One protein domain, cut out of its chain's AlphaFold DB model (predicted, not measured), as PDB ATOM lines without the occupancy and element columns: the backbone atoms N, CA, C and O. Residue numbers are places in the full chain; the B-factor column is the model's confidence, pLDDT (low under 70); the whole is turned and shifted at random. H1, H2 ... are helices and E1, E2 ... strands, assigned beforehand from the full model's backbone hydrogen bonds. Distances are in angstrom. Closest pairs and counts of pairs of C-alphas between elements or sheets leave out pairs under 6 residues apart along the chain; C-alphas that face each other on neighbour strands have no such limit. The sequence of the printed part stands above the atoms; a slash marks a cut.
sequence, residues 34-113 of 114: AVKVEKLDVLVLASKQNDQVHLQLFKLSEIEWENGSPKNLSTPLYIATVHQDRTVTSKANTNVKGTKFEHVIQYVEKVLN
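This is residues 34 to 113 of the 114 residues of an uncharacterized protein of Bacillus coahuilensis p1.1.43 (UniProt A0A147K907). A twisted wall of five antiparallel strands, in the order E1 - E2 - E3 - E6 - E7, has a single helix, H1, over one face, running along the strands above E6. Between E3 and E6 the chain makes a small hairpin, E4 and E5, a separate two-stranded sheet whose strands have the centres farthest from the mean of the C-alphas. The printed part has 80 residues with seven named strands followed by one named helix, in the order E1 to E7, then H1. The class is mixed, helices and strands. The whole is compact, with a radius of gyration of the C-alphas of 12.7 A, and spans 35 by 32 by 19 A.

Begin with the large sheet at E2, residues 42 to 49, and E3, residues 52 to 59, a hairpin with N 47 and O 54 at 2.9 A. On the other side of E2 is the edge strand E1, residues 34 to 37, with N 35 and O 44 at 2.8 A. E1, E2 and E3 form a meander, each strand the antiparallel neighbour of the one before. Beyond E3 look for E6, residues 78 to 82, antiparallel to it at 165 degrees, with N 55 and O 80 at 2.8 A. E6 forms a hairpin with the other edge strand, E7, residues 88 to 92, where N 81 and O 89 are 2.8 A apart. H1, residues 101 to 112, is on this sheet at a height over the sheet of 8.9 A, making two layers, a helix on one face of a sheet. H1 lies over E6, and on the local plane their lines stand at 3 degrees. The closest C-alphas of H1 and E7 are those of Leu 112 and Val 88, 7.0 A apart. In H1 every O i to N i+4 pair is within hydrogen-bond range. E4, residues 64 to 66, and E5, residues 69 to 71, are a hairpin and a sheet of two antiparallel strands, with N 66 and O 69 at 2.9 A; both are apart from H1, and E5 is only just apart from E1, their closest C-alphas being 8.3 A apart.

Find C-alpha 52 at (-24.958, 37.828, -3.235); from there E3 runs 23.0 A to C-alpha 59. E2 is 22.2 A long, E6 13.3 A and E7 13.1 A. E1 begins at C-alpha 34, (-17.215, 45.394, -15.864), and is 10.0 A long. E4 and E5 measure 6.8 A and 6.4 A. H1 runs 16.5 A to C-alpha 112 at (-32.029, 35.543, -15.261).

Look to Asn 67 and Asp 85 for the two C-alphas farthest apart, 36.6 A. The printed part has no cut, and no link is long. Mean pLDDT of the printed part is 90.0, and no printed residue is under 70.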
ATOM      1  N   ALA A  34     -16.553  44.394 -15.033       91.56
ATOM      2  CA  ALA A  34     -17.215  45.394 -15.864       91.56
ATOM      3  C   ALA A  34     -16.923  45.108 -17.343       91.56
ATOM      4  O   ALA A  34     -15.764  45.081 -17.756       91.56
ATOM      5  N   VAL A  35     -17.965  44.882 -18.144       93.31
ATOM      6  CA  VAL A  35     -17.851  44.506 -19.560       93.31
ATOM      7  C   VAL A  35     -18.720  45.411 -20.419       93.31
ATOM      8  O   VAL A  35     -19.929  45.523 -20.214       93.31
ATOM      9  N   LYS A  36     -18.098  46.053 -21.411       93.44
ATOM     10  CA  LYS A  36     -18.781  46.916 -22.379       93.44
ATOM     11  C   LYS A  36     -19.439  46.069 -23.470       93.44
ATOM     12  O   LYS A  36     -18.802  45.191 -24.049       93.44
ATOM     13  N   VAL A  37     -20.688  46.378 -23.795       93.31
ATOM     14  CA  VAL A  37     -21.422  45.843 -24.946       93.31
ATOM     15  C   VAL A  37     -21.726  47.011 -25.877       93.31
ATOM     16  O   VAL A  37     -22.815  47.582 -25.861       93.31
ATOM     17  N   GLU A  38     -20.722  47.406 -26.661       91.44
ATOM     18  CA  GLU A  38     -20.744  48.653 -27.439       91.44
ATOM     19  C   GLU A  38     -21.888  48.710 -28.454       91.44
ATOM     20  O   GLU A  38     -22.550  49.739 -28.556       91.44
ATOM     21  N   LYS A  39     -22.196  47.588 -29.124       89.06
ATOM     22  CA  LYS A  39     -23.328  47.490 -30.064       89.06
ATOM     23  C   LYS A  39     -24.663  47.896 -29.429       89.06
ATOM     24  O   LYS A  39     -25.503  48.487 -30.095       89.06
ATOM     25  N   LEU A  40     -24.834  47.608 -28.138       91.44
ATOM     26  CA  LEU A  40     -26.055  47.900 -27.390       91.44
ATOM     27  C   LEU A  40     -25.967  49.182 -26.565       91.44
ATOM     28  O   LEU A  40     -26.971  49.566 -25.972       91.44
ATOM     29  N   ASP A  41     -24.814  49.859 -26.542       93.25
ATOM     30  CA  ASP A  41     -24.580  51.034 -25.698       93.25
ATOM     31  C   ASP A  41     -24.832  50.723 -24.206       93.25
ATOM     32  O   ASP A  41     -25.455  51.487 -23.467       93.25
ATOM     33  N   VAL A  42     -24.366  49.549 -23.764       94.38
ATOM     34  CA  VAL A  42     -24.603  49.013 -22.415       94.38
ATOM     35  C   VAL A  42     -23.286  48.629 -21.746       94.38
ATOM     36  O   VAL A  42     -22.429  47.990 -22.352       94.38
ATOM     37  N   LEU A  43     -23.137  48.983 -20.472       95.19
ATOM     38  CA  LEU A  43     -22.141  48.414 -19.571       95.19
ATOM     39  C   LEU A  43     -22.817  47.360 -18.691       95.19
ATOM     40  O   LEU A  43     -23.792  47.665 -18.006       95.19
ATOM     41  N   VAL A  44     -22.265  46.150 -18.677       95.75
ATOM     42  CA  VAL A  44     -22.630  45.091 -17.732       95.75
ATOM     43  C   VAL A  44     -21.633  45.123 -16.586       95.75
ATOM     44  O   VAL A  44     -20.439  44.920 -16.806       95.75
ATOM     45  N   LEU A  45     -22.106  45.376 -15.372       94.62
ATOM     46  CA  LEU A  45     -21.291  45.352 -14.163       94.62
ATOM     47  C   LEU A  45     -21.803  44.249 -13.241       94.62
ATOM     48  O   LEU A  45     -22.967  44.250 -12.856       94.62
ATOM     49  N   ALA A  46     -20.938  43.304 -12.896       94.88
ATOM     50  CA  ALA A  46     -21.207  42.263 -11.920       94.88
ATOM     51  C   ALA A  46     -20.286  42.445 -10.709       94.88
ATOM     52  O   ALA A  46     -19.107  42.760 -10.857       94.88
ATOM     53  N   SER A  47     -20.819  42.276  -9.506       93.94
ATOM     54  CA  SER A  47     -20.050  42.356  -8.259       93.94
ATOM     55  C   SER A  47     -20.596  41.377  -7.225       93.94
ATOM     56  O   SER A  47     -21.775  41.030  -7.267       93.94
ATOM     57  N   LYS A  48     -19.737  40.899  -6.321       91.69
ATOM     58  CA  LYS A  48     -20.131  40.035  -5.204       91.69
ATOM     59  C   LYS A  48     -20.100  40.852  -3.916       91.69
ATOM     60  O   LYS A  48     -19.088  41.482  -3.622       91.69
ATOM     61  N   GLN A  49     -21.180  40.819  -3.145       87.94
ATOM     62  CA  GLN A  49     -21.249  41.420  -1.816       87.94
ATOM     63  C   GLN A  49     -22.074  40.514  -0.901       87.94
ATOM     64  O   GLN A  49     -23.175  40.121  -1.265       87.94
ATOM     65  N   ASN A  50     -21.555  40.181   0.287       82.56
ATOM     66  CA  ASN A  50     -22.260  39.362   1.288       82.56
ATOM     67  C   ASN A  50     -22.872  38.072   0.701       82.56
ATOM     68  O   ASN A  50     -24.044  37.777   0.918       82.56
ATOM     69  N   ASP A  51     -22.088  37.349  -0.104       82.56
ATOM     70  CA  ASP A  51     -22.506  36.138  -0.826       82.56
ATOM     71  C   ASP A  51     -23.655  36.283  -1.834       82.56
ATOM     72  O   ASP A  51     -24.148  35.292  -2.376       82.56
ATOM     73  N   GLN A  52     -24.033  37.513  -2.159       89.56
ATOM     74  CA  GLN A  52     -24.958  37.828  -3.235       89.56
ATOM     75  C   GLN A  52     -24.181  38.354  -4.436       89.56
ATOM     76  O   GLN A  52     -23.184  39.070  -4.293       89.56
ATOM     77  N   VAL A  53     -24.629  37.991  -5.636       92.50
ATOM     78  CA  VAL A  53     -24.074  38.539  -6.876       92.50
ATOM     79  C   VAL A  53     -25.026  39.596  -7.402       92.50
ATOM     80  O   VAL A  53     -26.168  39.300  -7.748       92.50
ATOM     81  N   HIS A  54     -24.547  40.827  -7.489       94.50
ATOM     82  CA  HIS A  54     -25.282  41.940  -8.063       94.50
ATOM     83  C   HIS A  54     -24.881  42.115  -9.520       94.50
ATOM     84  O   HIS A  54     -23.697  42.248  -9.830       94.50
ATOM     85  N   LEU A  55     -25.869  42.138 -10.407       95.69
ATOM     86  CA  LEU A  55     -25.728  42.501 -11.808       95.69
ATOM     87  C   LEU A  55     -26.388  43.861 -12.022       95.69
ATOM     88  O   LEU A  55     -27.556  44.053 -11.689       95.69
ATOM     89  N   GLN A  56     -25.664  44.794 -12.611       95.38
ATOM     90  CA  GLN A  56     -26.148  46.123 -12.939       95.38
ATOM     91  C   GLN A  56     -25.899  46.401 -14.417       95.38
ATOM     92  O   GLN A  56     -24.846  46.067 -14.964       95.38
ATOM     93  N   LEU A  57     -26.883  47.016 -15.065       95.88
ATOM     94  CA  LEU A  57     -26.774  47.493 -16.437       95.88
ATOM     95  C   LEU A  57     -26.773  49.014 -16.417       95.88
ATOM     96  O   LEU A  57     -27.693  49.621 -15.872       95.88
ATOM     97  N   PHE A  58     -25.774  49.626 -17.039       94.94
ATOM     98  CA  PHE A  58     -25.686  51.074 -17.211       94.94
ATOM     99  C   PHE A  58     -25.642  51.420 -18.690       94.94
ATOM    100  O   PHE A  58     -25.251  50.601 -19.522       94.94
ATOM    101  N   LYS A  59     -26.021  52.651 -19.017       93.56
ATOM    102  CA  LYS A  59     -25.884  53.169 -20.371       93.56
ATOM    103  C   LYS A  59     -24.430  53.558 -20.614       93.56
ATOM    104  O   LYS A  59     -23.889  54.397 -19.901       93.56
ATOM    105  N   LEU A  60     -23.792  52.928 -21.594       93.00
ATOM    106  CA  LEU A  60     -22.348  53.051 -21.800       93.00
ATOM    107  C   LEU A  60     -21.935  54.481 -22.172       93.00
ATOM    108  O   LEU A  60     -20.931  54.977 -21.667       93.00
ATOM    109  N   SER A  61     -22.728  55.141 -23.012       91.69
ATOM    110  CA  SER A  61     -22.531  56.526 -23.455       91.69
ATOM    111  C   SER A  61     -22.666  57.579 -22.354       91.69
ATOM    112  O   SER A  61     -22.278  58.723 -22.574       91.69
ATOM    113  N   GLU A  62     -23.189  57.219 -21.179       91.06
ATOM    114  CA  GLU A  62     -23.322  58.122 -20.026       91.06
ATOM    115  C   GLU A  62     -22.225  57.918 -18.975       91.06
ATOM    116  O   GLU A  62     -22.256  58.552 -17.923       91.06
ATOM    117  N   ILE A  63     -21.268  57.027 -19.239       90.38
ATOM    118  CA  ILE A  63     -20.204  56.694 -18.297       90.38
ATOM    119  C   ILE A  63     -18.926  57.415 -18.702       90.38
ATOM    120  O   ILE A  63     -18.410  57.238 -19.808       90.38
ATOM    121  N   GLU A  64     -18.379  58.177 -17.765       88.44
ATOM    122  CA  GLU A  64     -17.030  58.714 -17.876       88.44
ATOM    123  C   GLU A  64     -16.017  57.602 -17.589       88.44
ATOM    124  O   GLU A  64     -16.223  56.758 -16.721       88.44
ATOM    125  N   TRP A  65     -14.901  57.575 -18.314       87.44
ATOM    126  CA  TRP A  65     -13.862  56.562 -18.128       87.44
ATOM    127  C   TRP A  65     -12.570  57.227 -17.669       87.44
ATOM    128  O   TRP A  65     -12.092  58.162 -18.308       87.44
ATOM    129  N   GLU A  66     -11.978  56.721 -16.590       87.50
ATOM    130  CA  GLU A  66     -10.701  57.197 -16.052       87.50
ATOM    131  C   GLU A  66      -9.776  55.998 -15.837       87.50
ATOM    132  O   GLU A  66     -10.137  55.032 -15.166       87.50
ATOM    133  N   ASN A  67      -8.591  56.024 -16.456       85.31
ATOM    134  CA  ASN A  67      -7.602  54.939 -16.382       85.31
ATOM    135  C   ASN A  67      -8.190  53.540 -16.683       85.31
ATOM    136  O   ASN A  67      -7.845  52.552 -16.040       85.31
ATOM    137  N   GLY A  68      -9.116  53.456 -17.645       77.31
ATOM    138  CA  GLY A  68      -9.762  52.201 -18.050       77.31
ATOM    139  C   GLY A  68     -10.886  51.713 -17.129       77.31
ATOM    140  O   GLY A  68     -11.522  50.710 -17.447       77.31
ATOM    141  N   SER A  69     -11.182  52.431 -16.044       81.75
ATOM    142  CA  SER A  69     -12.270  52.118 -15.112       81.75
ATOM    143  C   SER A  69     -13.448  53.083 -15.285       81.75
ATOM    144  O   SER A  69     -13.233  54.251 -15.621       81.75
ATOM    145  N   PRO A  70     -14.696  52.625 -15.078       84.25
ATOM    146  CA  PRO A  70     -15.847  53.512 -15.113       84.25
ATOM    147  C   PRO A  70     -15.813  54.455 -13.904       84.25
ATOM    148  O   PRO A  70     -15.700  54.020 -12.758       84.25
ATOM    149  N   LYS A  71     -15.929  55.752 -14.172       83.69
ATOM    150  CA  LYS A  71     -16.087  56.832 -13.200       83.69
ATOM    151  C   LYS A  71     -17.515  57.361 -13.305       83.69
ATOM    152  O   LYS A  71     -18.077  57.402 -14.395       83.69
ATOM    153  N   ASN A  72     -18.096  57.766 -12.175       78.06
ATOM    154  CA  ASN A  72     -19.421  58.395 -12.125       78.06
ATOM    155  C   ASN A  72     -20.504  57.569 -12.846       78.06
ATOM    156  O   ASN A  72     -21.073  57.997 -13.846       78.06
ATOM    157  N   LEU A  73     -20.784  56.364 -12.340       83.31
ATOM    158  CA  LEU A  73     -21.870  55.541 -12.871       83.31
ATOM    159  C   LEU A  73     -23.204  56.295 -12.754       83.31
ATOM    160  O   LEU A  73     -23.577  56.743 -11.667       83.31
ATOM    161  N   SER A  74     -23.916  56.428 -13.876       84.31
ATOM    162  CA  SER A  74     -25.254  57.021 -13.909       84.31
ATOM    163  C   SER A  74     -26.276  56.128 -13.194       84.31
ATOM    164  O   SER A  74     -25.943  55.086 -12.625       84.31
ATOM    165  N   THR A  75     -27.555  56.519 -13.182       90.44
ATOM    166  CA  THR A  75     -28.586  55.633 -12.622       90.44
ATOM    167  C   THR A  75     -28.647  54.348 -13.455       90.44
ATOM    168  O   THR A  75     -28.824  54.438 -14.672       90.44
ATOM    169  N   PRO A  76     -28.541  53.156 -12.842       93.56
ATOM    170  CA  PRO A  76     -28.598  51.912 -13.592       93.56
ATOM    171  C   PRO A  76     -29.931  51.798 -14.332       93.56
ATOM    172  O   PRO A  76     -30.989  52.178 -13.826       93.56
ATOM    173  N   LEU A  77     -29.868  51.251 -15.540       94.81
ATOM    174  CA  LEU A  77     -31.025  50.861 -16.340       94.81
ATOM    175  C   LEU A  77     -31.754  49.688 -15.677       94.81
ATOM    176  O   LEU A  77     -32.979  49.600 -15.725       94.81
ATOM    177  N   TYR A  78     -30.991  48.799 -15.045       95.00
ATOM    178  CA  TYR A  78     -31.484  47.588 -14.409       95.00
ATOM    179  C   TYR A  78     -30.522  47.115 -13.325       95.00
ATOM    180  O   TYR A  78     -29.304  47.243 -13.464       95.00
ATOM    181  N   ILE A  79     -31.085  46.550 -12.263       95.25
ATOM    182  CA  ILE A  79     -30.357  45.903 -11.177       95.25
ATOM    183  C   ILE A  79     -30.985  44.530 -10.949       95.25
ATOM    184  O   ILE A  79     -32.199  44.431 -10.786       95.25
ATOM    185  N   ALA A  80     -30.164  43.490 -10.869       95.88
ATOM    186  CA  ALA A  80     -30.541  42.177 -10.373       95.88
ATOM    187  C   ALA A  80     -29.601  41.744  -9.251       95.88
ATOM    188  O   ALA A  80     -28.420  42.075  -9.245       95.88
ATOM    189  N   THR A  81     -30.140  40.986  -8.308       94.56
ATOM    190  CA  THR A  81     -29.391  40.314  -7.251       94.56
ATOM    191  C   THR A  81     -29.707  38.834  -7.334       94.56
ATOM    192  O   THR A  81     -30.877  38.456  -7.291       94.56
ATOM    193  N   VAL A  82     -28.664  38.028  -7.490       91.06
ATOM    194  CA  VAL A  82     -28.721  36.568  -7.481       91.06
ATOM    195  C   VAL A  82     -28.302  36.104  -6.092       91.06
ATOM    196  O   VAL A  82     -27.167  36.341  -5.667       91.06
ATOM    197  N   HIS A  83     -29.234  35.473  -5.387       88.31
ATOM    198  CA  HIS A  83     -29.034  34.934  -4.044       88.31
ATOM    199  C   HIS A  83     -28.433  33.522  -4.104       88.31
ATOM    200  O   HIS A  83     -28.474  32.853  -5.139       88.31
ATOM    201  N   GLN A  84     -27.880  33.040  -2.986       81.62
ATOM    202  CA  GLN A  84     -27.288  31.695  -2.902       81.62
ATOM    203  C   GLN A  84     -28.292  30.572  -3.206       81.62
ATOM    204  O   GLN A  84     -27.934  29.560  -3.808       81.62
ATOM    205  N   ASP A  85     -29.557  30.770  -2.834       86.38
ATOM    206  CA  ASP A  85     -30.669  29.855  -3.119       86.38
ATOM    207  C   ASP A  85     -31.138  29.908  -4.585       86.38
ATOM    208  O   ASP A  85     -32.106  29.247  -4.958       86.38
ATOM    209  N   ARG A  86     -30.417  30.661  -5.429       79.19
ATOM    210  CA  ARG A  86     -30.693  30.909  -6.849       79.19
ATOM    211  C   ARG A  86     -31.958  31.717  -7.107       79.19
ATOM    212  O   ARG A  86     -32.351  31.843  -8.267       79.19
ATOM    213  N   THR A  87     -32.575  32.296  -6.079       87.81
ATOM    214  CA  THR A  87     -33.616  33.296  -6.299       87.81
ATOM    215  C   THR A  87     -32.995  34.551  -6.904       87.81
ATOM    216  O   THR A  87     -31.856  34.926  -6.603       87.81
ATOM    217  N   VAL A  88     -33.741  35.196  -7.799       92.31
ATOM    218  CA  VAL A  88     -33.325  36.443  -8.435       92.31
ATOM    219  C   VAL A  88     -34.333  37.522  -8.086       92.31
ATOM    220  O   VAL A  88     -35.515  37.426  -8.400       92.31
ATOM    221  N   THR A  89     -33.855  38.585  -7.453       92.56
ATOM    222  CA  THR A  89     -34.637  39.809  -7.256       92.56
ATOM    223  C   THR A  89     -34.122  40.865  -8.208       92.56
ATOM    224  O   THR A  89     -32.915  41.099  -8.254       92.56
ATOM    225  N   SER A  90     -35.005  41.519  -8.957       92.62
ATOM    226  CA  SER A  90     -34.578  42.522  -9.927       92.62
ATOM    227  C   SER A  90     -35.510  43.717 -10.027       92.62
ATOM    228  O   SER A  90     -36.665  43.668  -9.603       92.62
ATOM    229  N   LYS A  91     -34.967  44.820 -10.539       92.69
ATOM    230  CA  LYS A  91     -35.671  46.080 -10.731       92.69
ATOM    231  C   LYS A  91     -35.106  46.816 -11.939       92.69
ATOM    232  O   LYS A  91     -33.924  47.158 -11.970       92.69
ATOM    233  N   ALA A  92     -35.978  47.113 -12.893       90.88
ATOM    234  CA  ALA A  92     -35.699  48.029 -13.988       90.88
ATOM    235  C   ALA A  92     -35.979  49.485 -13.587       90.88
ATOM    236  O   ALA A  92     -36.870  49.777 -12.781       90.88
ATOM    237  N   ASN A  93     -35.232  50.415 -14.169       90.06
ATOM    238  CA  ASN A  93     -35.493  51.843 -14.048       90.06
ATOM    239  C   ASN A  93     -36.685  52.231 -14.931       90.06
ATOM    240  O   ASN A  93     -36.733  51.877 -16.102       90.06
ATOM    241  N   THR A  94     -37.643  52.998 -14.412       85.38
ATOM    242  CA  THR A  94     -38.844  53.407 -15.161       85.38
ATOM    243  C   THR A  94     -38.534  54.231 -16.410       85.38
ATOM    244  O   THR A  94     -39.312  54.211 -17.362       85.38
ATOM    245  N   ASN A  95     -37.384  54.911 -16.437       84.88
ATOM    246  CA  ASN A  95     -36.955  55.765 -17.547       84.88
ATOM    247  C   ASN A  95     -36.574  54.976 -18.810       84.88
ATOM    248  O   ASN A  95     -36.324  55.571 -19.854       84.88
ATOM    249  N   VAL A  96     -36.518  53.645 -18.730       86.69
ATOM    250  CA  VAL A  96     -36.171  52.772 -19.862       86.69
ATOM    251  C   VAL A  96     -37.372  52.481 -20.758       86.69
ATOM    252  O   VAL A  96     -37.184  52.090 -21.909       86.69
ATOM    253  N   LYS A  97     -38.596  52.683 -20.255       85.94
ATOM    254  CA  LYS A  97     -39.834  52.397 -20.982       85.94
ATOM    255  C   LYS A  97     -39.962  53.307 -22.205       85.94
ATOM    256  O   LYS A  97     -39.834  54.523 -22.094       85.94
ATOM    257  N   GLY A  98     -40.229  52.720 -23.367       82.88
ATOM    258  CA  GLY A  98     -40.281  53.422 -24.649       82.88
ATOM    259  C   GLY A  98     -38.907  53.773 -25.232       82.88
ATOM    260  O   GLY A  98     -38.840  54.513 -26.211       82.88
ATOM    261  N   THR A  99     -37.812  53.259 -24.657       87.81
ATOM    262  CA  THR A  99     -36.445  53.451 -25.173       87.81
ATOM    263  C   THR A  99     -35.895  52.162 -25.785       87.81
ATOM    264  O   THR A  99     -36.387  51.069 -25.508       87.81
ATOM    265  N   LYS A 100     -34.801  52.261 -26.556       85.75
ATOM    266  CA  LYS A 100     -34.088  51.086 -27.101       85.75
ATOM    267  C   LYS A 100     -33.623  50.087 -26.023       85.75
ATOM    268  O   LYS A 100     -33.424  48.916 -26.323       85.75
ATOM    269  N   PHE A 101     -33.463  50.533 -24.773       91.88
ATOM    270  CA  PHE A 101     -32.991  49.695 -23.666       91.88
ATOM    271  C   PHE A 101     -34.089  48.821 -23.057       91.88
ATOM    272  O   PHE A 101     -33.773  47.872 -22.345       91.88
ATOM    273  N   GLU A 102     -35.363  49.091 -23.348       92.19
ATOM    274  CA  GLU A 102     -36.474  48.277 -22.850       92.19
ATOM    275  C   GLU A 102     -36.317  46.809 -23.272       92.19
ATOM    276  O   GLU A 102     -36.417  45.907 -22.443       92.19
ATOM    277  N   HIS A 103     -35.961  46.566 -24.535       91.38
ATOM    278  CA  HIS A 103     -35.750  45.214 -25.053       91.38
ATOM    279  C   HIS A 103     -34.491  44.536 -24.493       91.38
ATOM    280  O   HIS A 103     -34.485  43.319 -24.315       91.38
ATOM    281  N   VAL A 104     -33.448  45.310 -24.162       93.25
ATOM    282  CA  VAL A 104     -32.266  44.806 -23.437       93.25
ATOM    283  C   VAL A 104     -32.691  44.251 -22.087       93.25
ATOM    284  O   VAL A 104     -32.346  43.123 -21.742       93.25
ATOM    285  N   ILE A 105     -33.476  45.026 -21.345       93.62
ATOM    286  CA  ILE A 105     -33.912  44.672 -19.996       93.62
ATOM    287  C   ILE A 105     -34.852  43.475 -20.025       93.62
ATOM    288  O   ILE A 105     -34.610  42.515 -19.301       93.62
ATOM    289  N   GLN A 106     -35.851  43.479 -20.910       92.00
ATOM    290  CA  GLN A 106     -36.762  42.343 -21.094       92.00
ATOM    291  C   GLN A 106     -35.997  41.045 -21.387       92.00
ATOM    292  O   GLN A 106     -36.322  39.985 -20.851       92.00
ATOM    293  N   TYR A 107     -34.961  41.117 -22.228       92.69
ATOM    294  CA  TYR A 107     -34.132  39.956 -22.529       92.69
ATOM    295  C   TYR A 107     -33.313  39.503 -21.315       92.69
ATOM    296  O   TYR A 107     -33.283  38.312 -21.013       92.69
ATOM    297  N   VAL A 108     -32.677  40.432 -20.595       92.81
ATOM    298  CA  VAL A 108     -31.902  40.116 -19.383       92.81
ATOM    299  C   VAL A 108     -32.790  39.490 -18.308       92.81
ATOM    300  O   VAL A 108     -32.412  38.470 -17.739       92.81
ATOM    301  N   GLU A 109     -33.980  40.040 -18.068       91.56
ATOM    302  CA  GLU A 109     -34.942  39.501 -17.103       91.56
ATOM    303  C   GLU A 109     -35.319  38.057 -17.427       91.56
ATOM    304  O   GLU A 109     -35.264  37.210 -16.538       91.56
ATOM    305  N   LYS A 110     -35.610  37.763 -18.702       90.56
ATOM    306  CA  LYS A 110     -35.904  36.405 -19.180       90.56
ATOM    307  C   LYS A 110     -34.716  35.452 -19.021       90.56
ATOM    308  O   LYS A 110     -34.902  34.273 -18.757       90.56
ATOM    309  N   VAL A 111     -33.491  35.938 -19.215       90.06
ATOM    310  CA  VAL A 111     -32.276  35.119 -19.064       90.06
ATOM    311  C   VAL A 111     -31.996  34.787 -17.599       90.06
ATOM    312  O   VAL A 111     -31.514  33.694 -17.307       90.06
ATOM    313  N   LEU A 112     -32.263  35.726 -16.692       88.31
ATOM    314  CA  LEU A 112     -32.029  35.543 -15.261       88.31
ATOM    315  C   LEU A 112     -33.181  34.811 -14.559       88.31
ATOM    316  O   LEU A 112     -32.937  34.153 -13.553       88.31
ATOM    317  N   ASN A 113     -34.398  34.897 -15.100       84.25
ATOM    318  CA  ASN A 113     -35.599  34.213 -14.616       84.25
ATOM    319  C   ASN A 113     -36.206  33.356 -15.745       84.25
ATOM    320  O   ASN A 113     -37.215  33.762 -16.331       84.25
TER     321      ASN A 113